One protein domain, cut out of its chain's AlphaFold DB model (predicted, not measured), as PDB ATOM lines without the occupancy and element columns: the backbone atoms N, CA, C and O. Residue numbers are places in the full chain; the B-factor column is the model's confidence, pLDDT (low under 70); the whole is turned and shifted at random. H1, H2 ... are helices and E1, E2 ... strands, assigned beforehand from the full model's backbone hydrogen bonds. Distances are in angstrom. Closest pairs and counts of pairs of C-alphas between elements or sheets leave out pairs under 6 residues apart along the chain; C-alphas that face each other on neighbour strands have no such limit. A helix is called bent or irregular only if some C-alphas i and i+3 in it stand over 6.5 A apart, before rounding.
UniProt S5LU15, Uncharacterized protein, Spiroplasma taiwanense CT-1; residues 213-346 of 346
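Overview. This is residues 213 to 346 of the 346 residues of an uncharacterized protein of Spiroplasma taiwanense CT-1 (UniProt S5LU15). A single six-stranded sheet, strongly twisted and curled like part of a barrel, makes the body; helix H2 lies across one end of the curl, next to edge strand E2, and short H3 packs on E2. At the other end, H1 only grazes the sheet. The printed part has 134 residues, 64 of them, under half, in named elements: E1, E2, E3, E4, H1, E5, E6, H2, H3 along the chain. The mixed sheet runs E2, E3, E4, E1, E6, E5, and the class is mixed, helices and strands. The whole is compact, with a radius of gyration of the C-alphas of 15.5 A and spans of 42 by 36 by 25 A.

Along the chain. E1, residues 214 to 221, is 22.1 A long and begins at C-alpha 214 (32.501, 11.252, -52.902). E2 is residues 236 to 240, E3 residues 247 to 255 with 22.2 A, and E4 residues 258 to 264 with 19.4 A. E5 is residues 297 to 299, and E6, residues 311 to 319, is 25.0 A long, ending at (38.151, 26.552, -40.775). H1 is residues 273 to 278, H2 residues 321 to 332 with 16.3 A, and H3 residues 340 to 344. H1 is irregular: C-alphas 274 and 277 are 7.5 A apart.

Arrangement. E2, E3 and E4 form a meander, each strand the antiparallel neighbour of the one before, with N 237 and O 251 at 2.9 A and N 252 and O 260 at 2.8 A. E1 is antiparallel to E4, with N 261 and O 217 at 2.7 A, which completes a Greek key, a meander whose last strand pairs with the strand before it. E6 is parallel to E1, with N 319 and O 220 at 2.8 A. E5 and E6 are an antiparallel hairpin, with N 298 and O 313 at 3.3 A. E6 pairs in a staggered way, with E5 over residues 312 to 314 and with E1 over 316 to 319. E4, H1 and E5 form a split strand-helix-strand unit, two strands of one sheet with a helix between them along the chain and with E1 and E6 between them in the sheet, and its crossover is right-handed. H2 is on the sheet in two layers, helix on one face, at a height of 7.2 A, and only just over none of the strands, with 2 C-alphas each falling on E2 and E3; the closest C-alphas of E2 and H2 are those of Ala 237 and Cys 330, 5.2 A apart. H3 is over E2 at a height of 9.2 A, and is close to but not clearly touching H2. Every O i to N i+4 pair is within hydrogen-bond range in H2 and H3; H1 has 0 of 2, and 2 of 3 O i to N i+3 pairs.

Size, cuts and confidence. The C-alphas of Ser 227 and Asn 281 are the two farthest apart, at 45.5 A. The printed part has no cut. The links E1 to E2, H1 to E5 and E5 to E6 are long. The mean pLDDT of the printed part is 72.1, and 52 residues are under 70: residues 223 to 231, 265 to 289, 295 to 310, and 334 to 335.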
ATOM      1  N   ASN A 213      31.508   8.271 -55.659       71.69
ATOM      2  CA  ASN A 213      32.703   9.035 -56.029       71.69
ATOM      3  C   ASN A 213      33.038  10.127 -55.008       71.69
ATOM      4  O   ASN A 213      33.967  10.906 -55.227       71.69
ATOM      5  N   THR A 214      32.283  10.217 -53.909       77.25
ATOM      6  CA  THR A 214      32.501  11.252 -52.902       77.25
ATOM      7  C   THR A 214      32.512  10.720 -51.478       77.25
ATOM      8  O   THR A 214      31.825   9.757 -51.128       77.25
ATOM      9  N   PHE A 215      33.277  11.396 -50.626       78.94
ATOM     10  CA  PHE A 215      33.266  11.184 -49.182       78.94
ATOM     11  C   PHE A 215      33.026  12.505 -48.454       78.94
ATOM     12  O   PHE A 215      33.244  13.592 -48.999       78.94
ATOM     13  N   PHE A 216      32.556  12.396 -47.212       86.81
ATOM     14  CA  PHE A 216      32.340  13.554 -46.359       86.81
ATOM     15  C   PHE A 216      33.613  14.001 -45.654       86.81
ATOM     16  O   PHE A 216      34.415  13.188 -45.195       86.81
ATOM     17  N   LYS A 217      33.721  15.315 -45.486       88.56
ATOM     18  CA  LYS A 217      34.590  15.959 -44.508       88.56
ATOM     19  C   LYS A 217      33.753  16.967 -43.727       88.56
ATOM     20  O   LYS A 217      32.878  17.615 -44.294       88.56
ATOM     21  N   PHE A 218      33.988  17.079 -42.430       90.00
ATOM     22  CA  PHE A 218      33.238  17.990 -41.574       90.00
ATOM     23  C   PHE A 218      34.123  19.143 -41.143       90.00
ATOM     24  O   PHE A 218      35.285  18.939 -40.797       90.00
ATOM     25  N   PHE A 219      33.547  20.336 -41.177       89.25
ATOM     26  CA  PHE A 219      34.253  21.579 -40.949       89.25
ATOM     27  C   PHE A 219      33.586  22.348 -39.816       89.25
ATOM     28  O   PHE A 219      32.378  22.592 -39.879       89.25
ATOM     29  N   GLU A 220      34.364  22.729 -38.808       89.12
ATOM     30  CA  GLU A 220      33.940  23.642 -37.745       89.12
ATOM     31  C   GLU A 220      34.584  25.003 -37.966       89.12
ATOM     32  O   GLU A 220      35.767  25.103 -38.265       89.12
ATOM     33  N   VAL A 221      33.801  26.064 -37.832       82.81
ATOM     34  CA  VAL A 221      34.300  27.434 -37.947       82.81
ATOM     35  C   VAL A 221      34.931  27.841 -36.627       82.81
ATOM     36  O   VAL A 221      34.281  27.722 -35.579       82.81
ATOM     37  N   ASN A 222      36.162  28.357 -36.688       77.44
ATOM     38  CA  ASN A 222      36.858  28.869 -35.515       77.44
ATOM     39  C   ASN A 222      35.953  29.843 -34.736       77.44
ATOM     40  O   ASN A 222      35.212  30.644 -35.312       77.44
ATOM     41  N   GLN A 223      35.986  29.761 -33.402       66.44
ATOM     42  CA  GLN A 223      35.094  30.531 -32.533       66.44
ATOM     43  C   GLN A 223      35.185  32.046 -32.740       66.44
ATOM     44  O   GLN A 223      34.172  32.729 -32.571       66.44
ATOM     45  N   LEU A 224      36.361  32.548 -33.120       62.88
ATOM     46  CA  LEU A 224      36.613  33.967 -33.367       62.88
ATOM     47  C   LEU A 224      35.979  34.459 -34.680       62.88
ATOM     48  O   LEU A 224      35.582  35.619 -34.769       62.88
ATOM     49  N   ASP A 225      35.753  33.553 -35.635       59.66
ATOM     50  CA  ASP A 225      35.302  33.867 -36.998       59.66
ATOM     51  C   ASP A 225      33.812  33.557 -37.225       59.66
ATOM     52  O   ASP A 225      33.281  33.697 -38.329       59.66
ATOM     53  N   ARG A 226      33.087  33.174 -36.164       57.03
ATOM     54  CA  ARG A 226      31.664  32.777 -36.215       57.03
ATOM     55  C   ARG A 226      30.725  33.857 -36.750       57.03
ATOM     56  O   ARG A 226      29.627  33.537 -37.192       57.03
ATOM     57  N   SER A 227      31.139  35.122 -36.695       56.72
ATOM     58  CA  SER A 227      30.367  36.248 -37.231       56.72
ATOM     59  C   SER A 227      30.524  36.438 -38.745       56.72
ATOM     60  O   SER A 227      29.822  37.266 -39.320       56.72
ATOM     61  N   GLY A 228      31.419  35.678 -39.384       58.12
ATOM     62  CA  GLY A 228      31.786  35.872 -40.781       58.12
ATOM     63  C   GLY A 228      30.794  35.300 -41.791       58.12
ATOM     64  O   GLY A 228      30.734  35.812 -42.900       58.12
ATOM     65  N   PHE A 229      30.022  34.256 -41.468       65.56
ATOM     66  CA  PHE A 229      29.191  33.577 -42.472       65.56
ATOM     67  C   PHE A 229      27.943  34.358 -42.877       65.56
ATOM     68  O   PHE A 229      27.107  34.704 -42.044       65.56
ATOM     69  N   LEU A 230      27.777  34.538 -44.186       65.75
ATOM     70  CA  LEU A 230      26.645  35.250 -44.771       65.75
ATOM     71  C   LEU A 230      25.548  34.278 -45.209       65.75
ATOM     72  O   LEU A 230      25.794  33.289 -45.902       65.75
ATOM     73  N   LEU A 231      24.306  34.588 -44.851       68.12
ATOM     74  CA  LEU A 231      23.120  33.951 -45.394       68.12
ATOM     75  C   LEU A 231      22.880  34.526 -46.783       68.12
ATOM     76  O   LEU A 231      22.546  35.699 -46.953       68.12
ATOM     77  N   THR A 232      23.038  33.672 -47.781       71.06
ATOM     78  CA  THR A 232      22.726  33.997 -49.170       71.06
ATOM     79  C   THR A 232      21.626  33.062 -49.670       71.06
ATOM     80  O   THR A 232      21.205  32.130 -48.981       71.06
ATOM     81  N   ASN A 233      21.134  33.295 -50.884       70.75
ATOM     82  CA  ASN A 233      20.245  32.349 -51.559       70.75
ATOM     83  C   ASN A 233      20.963  31.052 -51.973       70.75
ATOM     84  O   ASN A 233      20.292  30.101 -52.361       70.75
ATOM     85  N   LYS A 234      22.296  31.004 -51.877       79.88
ATOM     86  CA  LYS A 234      23.151  29.854 -52.154       79.88
ATOM     87  C   LYS A 234      23.705  29.285 -50.848       79.88
ATOM     88  O   LYS A 234      24.043  30.011 -49.918       79.88
ATOM     89  N   THR A 235      23.818  27.965 -50.772       83.06
ATOM     90  CA  THR A 235      24.298  27.283 -49.554       83.06
ATOM     91  C   THR A 235      25.514  26.396 -49.789       83.06
ATOM     92  O   THR A 235      26.097  25.894 -48.830       83.06
ATOM     93  N   ILE A 236      25.920  26.219 -51.049       88.75
ATOM     94  CA  ILE A 236      27.045  25.366 -51.433       88.75
ATOM     95  C   ILE A 236      28.124  26.214 -52.107       88.75
ATOM     96  O   ILE A 236      27.906  26.764 -53.184       88.75
ATOM     97  N   ALA A 237      29.301  26.302 -51.497       89.38
ATOM     98  CA  ALA A 237      30.496  26.877 -52.111       89.38
ATOM     99  C   ALA A 237      31.286  25.790 -52.851       89.38
ATOM    100  O   ALA A 237      31.375  24.658 -52.381       89.38
ATOM    101  N   ASN A 238      31.868  26.118 -54.005       89.50
ATOM    102  CA  ASN A 238      32.584  25.150 -54.837       89.50
ATOM    103  C   ASN A 238      34.034  25.590 -55.051       89.50
ATOM    104  O   ASN A 238      34.280  26.725 -55.456       89.50
ATOM    105  N   PHE A 239      34.963  24.656 -54.872       88.69
ATOM    106  CA  PHE A 239      36.391  24.843 -55.108       88.69
ATOM    107  C   PHE A 239      36.870  23.859 -56.172       88.69
ATOM    108  O   PHE A 239      36.539  22.665 -56.126       88.69
ATOM    109  N   ILE A 240      37.608  24.363 -57.159       86.06
ATOM    110  CA  ILE A 240      38.015  23.602 -58.345       86.06
ATOM    111  C   ILE A 240      39.520  23.436 -58.417       86.06
ATOM    112  O   ILE A 240      40.268  24.342 -58.081       86.06
ATOM    113  N   ASP A 241      39.960  22.293 -58.921       80.56
ATOM    114  CA  ASP A 241      41.328  22.148 -59.398       80.56
ATOM    115  C   ASP A 241      41.525  23.019 -60.636       80.56
ATOM    116  O   ASP A 241      40.875  22.803 -61.663       80.56
ATOM    117  N   ASP A 242      42.445  23.971 -60.585       75.44
ATOM    118  CA  ASP A 242      42.664  24.849 -61.720       75.44
ATOM    119  C   ASP A 242      43.321  24.159 -62.925       75.44
ATOM    120  O   ASP A 242      43.206  24.655 -64.049       75.44
ATOM    121  N   ARG A 243      43.960  22.999 -62.743       75.12
ATOM    122  CA  ARG A 243      44.560  22.235 -63.849       75.12
ATOM    123  C   ARG A 243      43.522  21.408 -64.582       75.12
ATOM    124  O   ARG A 243      43.465  21.427 -65.808       75.12
ATOM    125  N   THR A 244      42.709  20.672 -63.828       72.81
ATOM    126  CA  THR A 244      41.713  19.760 -64.405       72.81
ATOM    127  C   THR A 244      40.362  20.434 -64.647       72.81
ATOM    128  O   THR A 244      39.541  19.915 -65.397       72.81
ATOM    129  N   LYS A 245      40.142  21.612 -64.047       73.19
ATOM    130  CA  LYS A 245      38.876  22.362 -64.036       73.19
ATOM    131  C   LYS A 245      37.703  21.561 -63.464       73.19
ATOM    132  O   LYS A 245      36.541  21.885 -63.719       73.19
ATOM    133  N   PHE A 246      38.002  20.541 -62.660       72.50
ATOM    134  CA  PHE A 246      37.013  19.728 -61.967       72.50
ATOM    135  C   PHE A 246      36.821  20.203 -60.530       72.50
ATOM    136  O   PHE A 246      37.757  20.642 -59.865       72.50
ATOM    137  N   ASN A 247      35.581  20.113 -60.046       74.50
ATOM    138  CA  ASN A 247      35.264  20.417 -58.656       74.50
ATOM    139  C   ASN A 247      35.918  19.375 -57.741       74.50
ATOM    140  O   ASN A 247      35.602  18.193 -57.856       74.50
ATOM    141  N   ILE A 248      36.778  19.832 -56.825       78.88
ATOM    142  CA  ILE A 248      37.419  18.981 -55.815       78.88
ATOM    143  C   ILE A 248      36.601  18.952 -54.526       78.88
ATOM    144  O   ILE A 248      36.403  17.901 -53.920       78.88
ATOM    145  N   LEU A 249      36.144  20.123 -54.091       88.06
ATOM    146  CA  LEU A 249      35.519  20.309 -52.793       88.06
ATOM    147  C   LEU A 249      34.257  21.147 -52.969       88.06
ATOM    148  O   LEU A 249      34.296  22.249 -53.518       88.06
ATOM    149  N   SER A 250      33.133  20.614 -52.505       89.62
ATOM    150  CA  SER A 250      31.875  21.351 -52.393       89.62
ATOM    151  C   SER A 250      31.525  21.475 -50.914       89.62
ATOM    152  O   SER A 250      31.326  20.460 -50.254       89.62
ATOM    153  N   LEU A 251      31.483  22.694 -50.379       91.12
ATOM    154  CA  LEU A 251      31.179  22.971 -48.974       91.12
ATOM    155  C   LEU A 251      29.727  23.415 -48.835       91.12
ATOM    156  O   LEU A 251      29.374  24.519 -49.243       91.12
ATOM    157  N   PHE A 252      28.899  22.558 -48.244       90.81
ATOM    158  CA  PHE A 252      27.535  22.886 -47.851       90.81
ATOM    159  C   PHE A 252      27.531  23.499 -46.448       90.81
ATOM    160  O   PHE A 252      27.787  22.811 -45.458       90.81
ATOM    161  N   VAL A 253      27.228  24.793 -46.355       86.19
ATOM    162  CA  VAL A 253      27.131  25.506 -45.076       86.19
ATOM    163  C   VAL A 253      25.780  25.190 -44.432       86.19
ATOM    164  O   VAL A 253      24.735  25.657 -44.884       86.19
ATOM    165  N   VAL A 254      25.806  24.359 -43.385       82.25
ATOM    166  CA  VAL A 254      24.611  23.857 -42.675       82.25
ATOM    167  C   VAL A 254      24.319  24.595 -41.371       82.25
ATOM    168  O   VAL A 254      23.273  24.370 -40.759       82.25
ATOM    169  N   ASP A 255      25.250  25.432 -40.923       79.25
ATOM    170  CA  ASP A 255      25.150  26.356 -39.794       79.25
ATOM    171  C   ASP A 255      26.277  27.397 -39.935       79.25
ATOM    172  O   ASP A 255      27.318  27.051 -40.494       79.25
ATOM    173  N   PRO A 256      26.172  28.617 -39.375       75.88
ATOM    174  CA  PRO A 256      27.296  29.561 -39.360       75.88
ATOM    175  C   PRO A 256      28.552  29.015 -38.671       75.88
ATOM    176  O   PRO A 256      29.633  29.562 -38.841       75.88
ATOM    177  N   ARG A 257      28.417  27.953 -37.864       80.88
ATOM    178  CA  ARG A 257      29.532  27.288 -37.181       80.88
ATOM    179  C   ARG A 257      29.984  25.996 -37.853       80.88
ATOM    180  O   ARG A 257      31.007  25.460 -37.447       80.88
ATOM    181  N   TRP A 258      29.224  25.464 -38.811       86.75
ATOM    182  CA  TRP A 258      29.467  24.128 -39.357       86.75
ATOM    183  C   TRP A 258      29.205  24.055 -40.857       86.75
ATOM    184  O   TRP A 258      28.137  24.432 -41.344       86.75
ATOM    185  N   ALA A 259      30.139  23.441 -41.577       88.88
ATOM    186  CA  ALA A 259      29.958  23.059 -42.969       88.88
ATOM    187  C   ALA A 259      30.222  21.562 -43.168       88.88
ATOM    188  O   ALA A 259      31.058  20.949 -42.503       88.88
ATOM    189  N   ILE A 260      29.485  20.967 -44.102       91.12
ATOM    190  CA  ILE A 260      29.711  19.604 -44.574       91.12
ATOM    191  C   ILE A 260      30.358  19.719 -45.947       91.12
ATOM    192  O   ILE A 260      29.753  20.233 -46.887       91.12
ATOM    193  N   GLY A 261      31.592  19.253 -46.070       89.31
ATOM    194  CA  GLY A 261      32.263  19.125 -47.348       89.31
ATOM    195  C   GLY A 261      31.990  17.785 -47.991       89.31
ATOM    196  O   GLY A 261      32.056  16.738 -47.351       89.31
ATOM    197  N   ILE A 262      31.731  17.841 -49.286       87.75
ATOM    198  CA  ILE A 262      31.751  16.695 -50.174       87.75
ATOM    199  C   ILE A 262      32.982  16.821 -51.041       87.75
ATOM    200  O   ILE A 262      33.139  17.782 -51.802       87.75
ATOM    201  N   VAL A 263      33.861  15.840 -50.892       82.88
ATOM    202  CA  VAL A 263      35.117  15.773 -51.618       82.88
ATOM    203  C   VAL A 263      34.954  14.807 -52.783       82.88
ATOM    204  O   VAL A 263      34.639  13.636 -52.577       82.88
ATOM    205  N   ASN A 264      35.179  15.301 -54.000       76.19
ATOM    206  CA  ASN A 264      35.237  14.519 -55.231       76.19
ATOM    207  C   ASN A 264      36.645  14.659 -55.819       76.19
ATOM    208  O   ASN A 264      37.091  15.761 -56.102       76.19
ATOM    209  N   LEU A 265      37.372  13.564 -56.009       65.50
ATOM    210  CA  LEU A 265      38.756  13.623 -56.495       65.50
ATOM    211  C   LEU A 265      38.944  12.983 -57.876       65.50
ATOM    212  O   LEU A 265      40.085  12.866 -58.323       65.50
ATOM    213  N   GLY A 266      37.866  12.593 -58.560       58.72
ATOM    214  CA  GLY A 266      37.960  11.967 -59.879       58.72
ATOM    215  C   GLY A 266      37.265  10.607 -59.987       58.72
ATOM    216  O   GLY A 266      36.761  10.079 -58.991       58.72
ATOM    217  N   PRO A 267      37.201  10.049 -61.215       47.88
ATOM    218  CA  PRO A 267      36.397   8.865 -61.515       47.88
ATOM    219  C   PRO A 267      36.936   7.619 -60.826       47.88
ATOM    220  O   PRO A 267      38.132   7.333 -60.867       47.88
ATOM    221  N   GLY A 268      36.032   6.835 -60.234       46.59
ATOM    222  CA  GLY A 268      36.357   5.526 -59.680       46.59
ATOM    223  C   GLY A 268      35.194   4.879 -58.927       46.59
ATOM    224  O   GLY A 268      34.490   5.529 -58.184       46.59
ATOM    225  N   ARG A 269      35.015   3.563 -59.060       45.91
ATOM    226  CA  ARG A 269      34.012   2.774 -58.308       45.91
ATOM    227  C   ARG A 269      34.261   2.689 -56.774       45.91
ATOM    228  O   ARG A 269      35.054   1.853 -56.340       45.91
ATOM    229  N   GLY A 270      33.559   3.481 -55.959       49.69
ATOM    230  CA  GLY A 270      33.434   3.305 -54.495       49.69
ATOM    231  C   GLY A 270      34.190   4.327 -53.626       49.69
ATOM    232  O   GLY A 270      35.154   4.938 -54.084       49.69
ATOM    233  N   GLU A 271      33.784   4.468 -52.352       48.47
ATOM    234  CA  GLU A 271      34.096   5.610 -51.455       48.47
ATOM    235  C   GLU A 271      35.597   5.935 -51.253       48.47
ATOM    236  O   GLU A 271      35.939   7.058 -50.888       48.47
ATOM    237  N   TYR A 272      36.508   4.994 -51.532       47.97
ATOM    238  CA  TYR A 272      37.965   5.169 -51.384       47.97
ATOM    239  C   TYR A 272      38.730   5.434 -52.685       47.97
ATOM    240  O   TYR A 272      39.883   5.870 -52.648       47.97
ATOM    241  N   ARG A 273      38.118   5.182 -53.845       53.22
ATOM    242  CA  ARG A 273      38.760   5.393 -55.150       53.22
ATOM    243  C   ARG A 273      39.018   6.857 -55.539       53.22
ATOM    244  O   ARG A 273      39.970   7.071 -56.285       53.22
ATOM    245  N   PRO A 274      38.320   7.877 -54.998       50.00
ATOM    246  CA  PRO A 274      38.711   9.277 -55.185       50.00
ATOM    247  C   PRO A 274      40.200   9.529 -54.845       50.00
ATOM    248  O   PRO A 274      40.865  10.365 -55.448       50.00
ATOM    249  N   MET A 275      40.813   8.735 -53.964       52.06
ATOM    250  CA  MET A 275      42.235   8.884 -53.633       52.06
ATOM    251  C   MET A 275      43.223   8.445 -54.734       52.06
ATOM    252  O   MET A 275      44.431   8.537 -54.521       52.06
ATOM    253  N   PHE A 276      42.775   7.996 -55.913       51.38
ATOM    254  CA  PHE A 276      43.662   7.439 -56.944       51.38
ATOM    255  C   PHE A 276      44.719   8.388 -57.498       51.38
ATOM    256  O   PHE A 276      45.799   7.924 -57.857       51.38
ATOM    257  N   LYS A 277      44.476   9.702 -57.521       53.91
ATOM    258  CA  LYS A 277      45.522  10.664 -57.908       53.91
ATOM    259  C   LYS A 277      46.698  10.708 -56.920       53.91
ATOM    260  O   LYS A 277      47.752  11.237 -57.250       53.91
ATOM    261  N   TYR A 278      46.517  10.140 -55.728       52.69
ATOM    262  CA  TYR A 278      47.527   9.996 -54.681       52.69
ATOM    263  C   TYR A 278      48.032   8.549 -54.545       52.69
ATOM    264  O   TYR A 278      48.780   8.229 -53.621       52.69
ATOM    265  N   LEU A 279      47.627   7.656 -55.454       49.00
ATOM    266  CA  LEU A 279      48.091   6.274 -55.501       49.00
ATOM    267  C   LEU A 279      49.443   6.216 -56.218       49.00
ATOM    268  O   LEU A 279      49.548   6.551 -57.394       49.00
ATOM    269  N   THR A 280      50.480   5.748 -55.528       51.75
ATOM    270  CA  THR A 280      51.781   5.425 -56.132       51.75
ATOM    271  C   THR A 280      52.099   3.971 -55.805       51.75
ATOM    272  O   THR A 280      52.050   3.581 -54.643       51.75
ATOM    273  N   ASN A 281      52.396   3.140 -56.810       50.03
ATOM    274  CA  ASN A 281      52.704   1.711 -56.617       50.03
ATOM    275  C   ASN A 281      51.638   0.943 -55.800       50.03
ATOM    276  O   ASN A 281      51.975   0.164 -54.913       50.03
ATOM    277  N   ASN A 282      50.347   1.178 -56.076       48.31
ATOM    278  CA  ASN A 282      49.207   0.596 -55.343       48.31
ATOM    279  C   ASN A 282      49.132   0.937 -53.842       48.31
ATOM    280  O   ASN A 282      48.321   0.357 -53.122       48.31
ATOM    281  N   ILE A 283      49.914   1.910 -53.372       52.81
ATOM    282  CA  ILE A 283      49.848   2.450 -52.016       52.81
ATOM    283  C   ILE A 283      49.350   3.892 -52.117       52.81
ATOM    284  O   ILE A 283      49.863   4.692 -52.900       52.81
ATOM    285  N   ILE A 284      48.325   4.234 -51.336       58.12
ATOM    286  CA  ILE A 284      47.870   5.622 -51.216       58.12
ATOM    287  C   ILE A 284      48.912   6.369 -50.393       58.12
ATOM    288  O   ILE A 284      49.084   6.083 -49.206       58.12
ATOM    289  N   ASN A 285      49.595   7.328 -51.011       62.88
ATOM    290  CA  ASN A 285      50.486   8.213 -50.286       62.88
ATOM    291  C   ASN A 285      49.640   9.252 -49.541       62.88
ATOM    292  O   ASN A 285      49.249  10.274 -50.097       62.88
ATOM    293  N   LYS A 286      49.320   8.962 -48.278       61.88
ATOM    294  CA  LYS A 286      48.551   9.868 -47.415       61.88
ATOM    295  C   LYS A 286      49.323  11.141 -47.058       61.88
ATOM    296  O   LYS A 286      48.687  12.128 -46.718       61.88
ATOM    297  N   GLU A 287      50.653  11.140 -47.162       62.81
ATOM    298  CA  GLU A 287      51.508  12.273 -46.772       62.81
ATOM    299  C   GLU A 287      51.388  13.466 -47.729       62.81
ATOM    300  O   GLU A 287      51.665  14.596 -47.343       62.81
ATOM    301  N   ILE A 288      50.952  13.231 -48.971       67.75
ATOM    302  CA  ILE A 288      50.758  14.284 -49.981       67.75
ATOM    303  C   ILE A 288      49.309  14.776 -50.076       67.75
ATOM    304  O   ILE A 288      49.032  15.709 -50.829       67.75
ATOM    305  N   ILE A 289      48.371  14.143 -49.362       69.12
ATOM    306  CA  ILE A 289      46.965  14.552 -49.373       69.12
ATOM    307  C   ILE A 289      46.807  15.701 -48.374       69.12
ATOM    308  O   ILE A 289      47.097  15.505 -47.194       69.12
ATOM    309  N   PRO A 290      46.311  16.879 -48.790       71.19
ATOM    310  CA  PRO A 290      46.025  17.954 -47.849       71.19
ATOM    311  C   PRO A 290      45.071  17.479 -46.748       71.19
ATOM    312  O   PRO A 290      44.073  16.827 -47.052       71.19
ATOM    313  N   ASN A 291      45.325  17.832 -45.486       73.62
ATOM    314  CA  ASN A 291      44.555  17.342 -44.326       73.62
ATOM    315  C   ASN A 291      43.035  17.577 -44.441       73.62
ATOM    316  O   ASN A 291      42.234  16.744 -44.011       73.62
ATOM    317  N   CYS A 292      42.622  18.675 -45.077       72.62
ATOM    318  CA  CYS A 292      41.217  18.993 -45.350       72.62
ATOM    319  C   CYS A 292      40.554  18.056 -46.384       72.62
ATOM    320  O   CYS A 292      39.332  18.037 -46.497       72.62
ATOM    321  N   LEU A 293      41.340  17.255 -47.110       72.38
ATOM    322  CA  LEU A 293      40.893  16.222 -48.047       72.38
ATOM    323  C   LEU A 293      41.188  14.799 -47.573       72.38
ATOM    324  O   LEU A 293      40.722  13.858 -48.208       72.38
ATOM    325  N   VAL A 294      41.973  14.601 -46.512       71.31
ATOM    326  CA  VAL A 294      42.262  13.247 -46.022       71.31
ATOM    327  C   VAL A 294      40.954  12.627 -45.516       71.31
ATOM    328  O   VAL A 294      40.321  13.206 -44.619       71.31
ATOM    329  N   PRO A 295      40.527  11.466 -46.058       64.19
ATOM    330  CA  PRO A 295      39.395  10.735 -45.519       64.19
ATOM    331  C   PRO A 295      39.808  10.149 -44.171       64.19
ATOM    332  O   PRO A 295      40.546   9.167 -44.095       64.19
ATOM    333  N   GLU A 296      39.335  10.762 -43.098       62.53
ATOM    334  CA  GLU A 296      39.554  10.299 -41.730       62.53
ATOM    335  C   GLU A 296      38.259   9.677 -41.236       62.53
ATOM    336  O   GLU A 296      37.593  10.232 -40.366       62.53
ATOM    337  N   HIS A 297      37.860   8.565 -41.859       63.69
ATOM    338  CA  HIS A 297      36.778   7.752 -41.329       63.69
ATOM    339  C   HIS A 297      37.285   6.402 -40.846       63.69
ATOM    340  O   HIS A 297      37.972   5.680 -41.572       63.69
ATOM    341  N   LYS A 298      36.951   6.072 -39.599       59.31
ATOM    342  CA  LYS A 298      37.081   4.715 -39.063       59.31
ATOM    343  C   LYS A 298      35.754   4.000 -39.299       59.31
ATOM    344  O   LYS A 298      34.701   4.550 -38.978       59.31
ATOM    345  N   ILE A 299      35.822   2.809 -39.887       56.34
ATOM    346  CA  ILE A 299      34.683   1.899 -40.018       56.34
ATOM    347  C   ILE A 299      34.809   0.879 -38.890       56.34
ATOM    348  O   ILE A 299      35.844   0.228 -38.771       56.34
ATOM    349  N   GLU A 300      33.780   0.760 -38.053       49.66
ATOM    350  CA  GLU A 300      33.814  -0.131 -36.882       49.66
ATOM    351  C   GLU A 300      33.595  -1.627 -37.229       49.66
ATOM    352  O   GLU A 300      33.781  -2.477 -36.364       49.66
ATOM    353  N   GLU A 301      33.282  -1.983 -38.487       49.81
ATOM    354  CA  GLU A 301      32.992  -3.362 -38.929       49.81
ATOM    355  C   GLU A 301      33.735  -3.803 -40.212       49.81
ATOM    356  O   GLU A 301      34.202  -2.988 -41.012       49.81
ATOM    357  N   ASN A 302      33.838  -5.124 -40.424       40.44
ATOM    358  CA  ASN A 302      34.466  -5.733 -41.603       40.44
ATOM    359  C   ASN A 302      33.603  -5.531 -42.865       40.44
ATOM    360  O   ASN A 302      32.772  -6.373 -43.197       40.44
ATOM    361  N   GLY A 303      33.848  -4.441 -43.594       41.88
ATOM    362  CA  GLY A 303      33.233  -4.148 -44.895       41.88
ATOM    363  C   GLY A 303      32.416  -2.853 -44.905       41.88
ATOM    364  O   GLY A 303      32.120  -2.286 -43.857       41.88
ATOM    365  N   ILE A 304      32.073  -2.359 -46.104       45.56
ATOM    366  CA  ILE A 304      31.149  -1.226 -46.269       45.56
ATOM    367  C   ILE A 304      29.745  -1.764 -46.529       45.56
ATOM    368  O   ILE A 304      29.459  -2.233 -47.628       45.56
ATOM    369  N   TYR A 305      28.876  -1.671 -45.524       51.34
ATOM    370  CA  TYR A 305      27.455  -1.990 -45.633       51.34
ATOM    371  C   TYR A 305      26.663  -0.814 -45.085       51.34
ATOM    372  O   TYR A 305      26.661  -0.592 -43.881       51.34
ATOM    373  N   LEU A 306      25.951  -0.077 -45.939       53.09
ATOM    374  CA  LEU A 306      25.198   1.121 -45.548       53.09
ATOM    375  C   LEU A 306      23.891   0.777 -44.795       53.09
ATOM    376  O   LEU A 306      22.804   1.246 -45.129       53.09
ATOM    377  N   SER A 307      24.006  -0.073 -43.776       57.41
ATOM    378  CA  SER A 307      22.967  -0.463 -42.834       57.41
ATOM    379  C   SER A 307      22.890   0.534 -41.667       57.41
ATOM    380  O   SER A 307      23.673   1.483 -41.551       57.41
ATOM    381  N   GLY A 308      21.913   0.342 -40.778       55.38
ATOM    382  CA  GLY A 308      21.844   1.091 -39.518       55.38
ATOM    383  C   GLY A 308      22.920   0.692 -38.500       55.38
ATOM    384  O   GLY A 308      23.127   1.426 -37.535       55.38
ATOM    385  N   GLU A 309      23.576  -0.450 -38.711       60.41
ATOM    386  CA  GLU A 309      24.561  -1.040 -37.798       60.41
ATOM    387  C   GLU A 309      25.957  -0.473 -38.060       60.41
ATOM    388  O   GLU A 309      26.675  -0.154 -37.111       60.41
ATOM    389  N   GLN A 310      26.284  -0.201 -39.329       66.31
ATOM    390  CA  GLN A 310      27.558   0.403 -39.690       66.31
ATOM    391  C   GLN A 310      27.665   1.841 -39.174       66.31
ATOM    392  O   GLN A 310      26.800   2.693 -39.421       66.31
ATOM    393  N   ARG A 311      28.779   2.119 -38.493       72.88
ATOM    394  CA  ARG A 311      29.129   3.436 -37.962       72.88
ATOM    395  C   ARG A 311      30.369   3.990 -38.639       72.88
ATOM    396  O   ARG A 311      31.334   3.272 -38.896       72.88
ATOM    397  N   PHE A 312      30.307   5.287 -38.893       76.00
ATOM    398  CA  PHE A 312      31.359   6.090 -39.483       76.00
ATOM    399  C   PHE A 312      31.730   7.193 -38.497       76.00
ATOM    400  O   PHE A 312      30.878   8.009 -38.129       76.00
ATOM    401  N   SER A 313      32.993   7.221 -38.089       81.31
ATOM    402  CA  SER A 313      33.546   8.261 -37.215       81.31
ATOM    403  C   SER A 313      34.386   9.216 -38.037       81.31
ATOM    404  O   SER A 313      35.343   8.765 -38.649       81.31
ATOM    405  N   PHE A 314      34.062  10.504 -38.046       84.94
ATOM    406  CA  PHE A 314      34.758  11.521 -38.828       84.94
ATOM    407  C   PHE A 314      35.464  12.524 -37.927       84.94
ATOM    408  O   PHE A 314      34.857  13.065 -37.000       84.94
ATOM    409  N   THR A 315      36.715  12.834 -38.246       84.00
ATOM    410  CA  THR A 315      37.443  13.934 -37.609       84.00
ATOM    411  C   THR A 315      37.017  15.277 -38.201       84.00
ATOM    412  O   THR A 315      36.798  15.412 -39.410       84.00
ATOM    413  N   VAL A 316      36.885  16.272 -37.327       87.19
ATOM    414  CA  VAL A 316      36.525  17.644 -37.695       87.19
ATOM    415  C   VAL A 316      37.772  18.423 -38.104       87.19
ATOM    416  O   VAL A 316      38.805  18.349 -37.443       87.19
ATOM    417  N   PHE A 317      37.663  19.186 -39.189       86.19
ATOM    418  CA  PHE A 317      38.671  20.149 -39.617       86.19
ATOM    419  C   PHE A 317      38.239  21.563 -39.219       86.19
ATOM    420  O   PHE A 317      37.100  21.953 -39.470       86.19
ATOM    421  N   GLU A 318      39.129  22.337 -38.611       87.75
ATOM    422  CA  GLU A 318      38.836  23.728 -38.262       87.75
ATOM    423  C   GLU A 318      39.042  24.643 -39.478       87.75
ATOM    424  O   GLU A 318      40.076  24.580 -40.138       87.75
ATOM    425  N   LEU A 319      38.056  25.492 -39.776       87.44
ATOM    426  CA  LEU A 319      38.151  26.552 -40.775       87.44
ATOM    427  C   LEU A 319      38.679  27.834 -40.140       87.44
ATOM    428  O   LEU A 319      38.124  28.308 -39.144       87.44
ATOM    429  N   VAL A 320      39.685  28.426 -40.779       86.00
ATOM    430  CA  VAL A 320      40.255  29.728 -40.402       86.00
ATOM    431  C   VAL A 320      39.589  30.884 -41.154       86.00
ATOM    432  O   VAL A 320      39.021  30.688 -42.231       86.00
ATOM    433  N   GLU A 321      39.722  32.107 -40.634       82.31
ATOM    434  CA  GLU A 321      39.152  33.350 -41.179       82.31
ATOM    435  C   GLU A 321      39.244  33.477 -42.712       82.31
ATOM    436  O   GLU A 321      38.248  33.727 -43.394       82.31
ATOM    437  N   ASN A 322      40.426  33.242 -43.292       83.94
ATOM    438  CA  ASN A 322      40.623  33.372 -44.739       83.94
ATOM    439  C   ASN A 322      39.843  32.321 -45.541       83.94
ATOM    440  O   ASN A 322      39.305  32.634 -46.603       83.94
ATOM    441  N   GLN A 323      39.734  31.088 -45.041       88.31
ATOM    442  CA  GLN A 323      38.919  30.054 -45.680       88.31
ATOM    443  C   GLN A 323      37.431  30.409 -45.586       88.31
ATOM    444  O   GLN A 323      36.712  30.276 -46.574       88.31
ATOM    445  N   VAL A 324      36.981  30.934 -44.441       85.38
ATOM    446  CA  VAL A 324      35.609  31.440 -44.255       85.38
ATOM    447  C   VAL A 324      35.299  32.550 -45.258       85.38
ATOM    448  O   VAL A 324      34.264  32.506 -45.926       85.38
ATOM    449  N   LYS A 325      36.226  33.495 -45.447       84.00
ATOM    450  CA  LYS A 325      36.098  34.563 -46.444       84.00
ATOM    451  C   LYS A 325      35.943  34.013 -47.864       84.00
ATOM    452  O   LYS A 325      34.990  34.374 -48.548       84.00
ATOM    453  N   LEU A 326      36.801  33.076 -48.280       87.50
ATOM    454  CA  LEU A 326      36.703  32.451 -49.607       87.50
ATOM    455  C   LEU A 326      35.384  31.692 -49.806       87.50
ATOM    456  O   LEU A 326      34.842  31.659 -50.914       87.50
ATOM    457  N   ILE A 327      34.855  31.068 -48.749       87.38
ATOM    458  CA  ILE A 327      33.545  30.415 -48.803       87.38
ATOM    459  C   ILE A 327      32.452  31.468 -49.013       87.38
ATOM    460  O   ILE A 327      31.624  31.298 -49.907       87.38
ATOM    461  N   ASN A 328      32.463  32.567 -48.258       82.88
ATOM    462  CA  ASN A 328      31.497  33.655 -48.423       82.88
ATOM    463  C   ASN A 328      31.538  34.285 -49.815       82.88
ATOM    464  O   ASN A 328      30.476  34.543 -50.383       82.88
ATOM    465  N   ASP A 329      32.727  34.478 -50.389       83.44
ATOM    466  CA  ASP A 329      32.880  34.980 -51.757       83.44
ATOM    467  C   ASP A 329      32.158  34.045 -52.743       83.44
ATOM    468  O   ASP A 329      31.329  34.471 -53.553       83.44
ATOM    469  N   CYS A 330      32.395  32.736 -52.620       85.31
ATOM    470  CA  CYS A 330      31.733  31.711 -53.429       85.31
ATOM    471  C   CYS A 330      30.208  31.664 -53.244       85.31
ATOM    472  O   CYS A 330      29.494  31.317 -54.188       85.31
ATOM    473  N   LEU A 331      29.696  31.934 -52.041       82.75
ATOM    474  CA  LEU A 331      28.255  31.959 -51.763       82.75
ATOM    475  C   LEU A 331      27.595  33.234 -52.300       82.75
ATOM    476  O   LEU A 331      26.469  33.190 -52.787       82.75
ATOM    477  N   THR A 332      28.328  34.338 -52.264       75.94
ATOM    478  CA  THR A 332      27.907  35.659 -52.726       75.94
ATOM    479  C   THR A 332      27.680  35.704 -54.234       75.94
ATOM    480  O   THR A 332      26.634  36.154 -54.706       75.94
ATOM    481  N   TYR A 333      28.658  35.235 -55.010       71.38
ATOM    482  CA  TYR A 333      28.623  35.369 -56.460       71.38
ATOM    483  C   TYR A 333      28.060  34.109 -57.122       71.38
ATOM    484  O   TYR A 333      28.513  32.975 -56.913       71.38
ATOM    485  N   ARG A 334      27.068  34.309 -57.996       66.50
ATOM    486  CA  ARG A 334      26.510  33.231 -58.816       66.50
ATOM    487  C   ARG A 334      27.608  32.656 -59.710       66.50
ATOM    488  O   ARG A 334      28.342  33.398 -60.346       66.50
ATOM    489  N   ASP A 335      27.695  31.327 -59.760       67.25
ATOM    490  CA  ASP A 335      28.705  30.570 -60.518       67.25
ATOM    491  C   ASP A 335      30.173  30.792 -60.137       67.25
ATOM    492  O   ASP A 335      31.039  30.171 -60.758       67.25
ATOM    493  N   LEU A 336      30.469  31.588 -59.106       80.25
ATOM    494  CA  LEU A 336      31.842  31.704 -58.643       80.25
ATOM    495  C   LEU A 336      32.311  30.361 -58.082       80.25
ATOM    496  O   LEU A 336      31.629  29.712 -57.275       80.25
ATOM    497  N   LYS A 337      33.478  29.957 -58.574       82.69
ATOM    498  CA  LYS A 337      34.265  28.836 -58.088       82.69
ATOM    499  C   LYS A 337      35.674  29.355 -57.866       82.69
ATOM    500  O   LYS A 337      36.235  29.975 -58.768       82.69
ATOM    501  N   THR A 338      36.219  29.092 -56.692       84.69
ATOM    502  CA  THR A 338      37.576  29.513 -56.344       84.69
ATOM    503  C   THR A 338      38.556  28.382 -56.632       84.69
ATOM    504  O   THR A 338      38.193  27.203 -56.546       84.69
ATOM    505  N   ASP A 339      39.794  28.733 -56.981       83.62
ATOM    506  CA  ASP A 339      40.880  27.763 -57.103       83.62
ATOM    507  C   ASP A 339      41.082  27.040 -55.763       83.62
ATOM    508  O   ASP A 339      41.210  27.646 -54.696       83.62
ATOM    509  N   PHE A 340      41.090  25.718 -55.822       84.81
ATOM    510  CA  PHE A 340      41.304  24.865 -54.673       84.81
ATOM    511  C   PHE A 340      42.702  25.060 -54.072       84.81
ATOM    512  O   PHE A 340      42.832  25.082 -52.850       84.81
ATOM    513  N   GLU A 341      43.731  25.304 -54.885       83.06
ATOM    514  CA  GLU A 341      45.082  25.591 -54.378       83.06
ATOM    515  C   GLU A 341      45.128  26.905 -53.589       83.06
ATOM    516  O   GLU A 341      45.921  27.055 -52.662       83.06
ATOM    517  N   GLN A 342      44.260  27.868 -53.910       84.69
ATOM    518  CA  GLN A 342      44.121  29.086 -53.114       84.69
ATOM    519  C   GLN A 342      43.480  28.801 -51.753       84.69
ATOM    520  O   GLN A 342      43.895  29.394 -50.761       84.69
ATOM    521  N   PHE A 343      42.505  27.891 -51.699       87.12
ATOM    522  CA  PHE A 343      41.880  27.470 -50.446       87.12
ATOM    523  C   PHE A 343      42.873  26.753 -49.521       87.12
ATOM    524  O   PHE A 343      42.864  27.005 -48.325       87.12
ATOM    525  N   LEU A 344      43.762  25.918 -50.075       84.06
ATOM    526  CA  LEU A 344      44.773  25.165 -49.317       84.06
ATOM    527  C   LEU A 344      45.885  26.011 -48.680       84.06
ATOM    528  O   LEU A 344      46.578  25.528 -47.789       84.06
ATOM    529  N   LYS A 345      46.118  27.232 -49.176       82.38
ATOM    530  CA  LYS A 345      47.182  28.120 -48.667       82.38
ATOM    531  C   LYS A 345      46.894  28.675 -47.273       82.38
ATOM    532  O   LYS A 345      47.807  29.216 -46.650       82.38
ATOM    533  N   TYR A 346      45.644  28.586 -46.840       75.88
ATOM    534  CA  TYR A 346      45.136  29.053 -45.558       75.88
ATOM    535  C   TYR A 346      44.637  27.854 -44.768       75.88
ATOM    536  O   TYR A 346      44.678  27.936 -43.525       75.88
TER     537      TYR A 346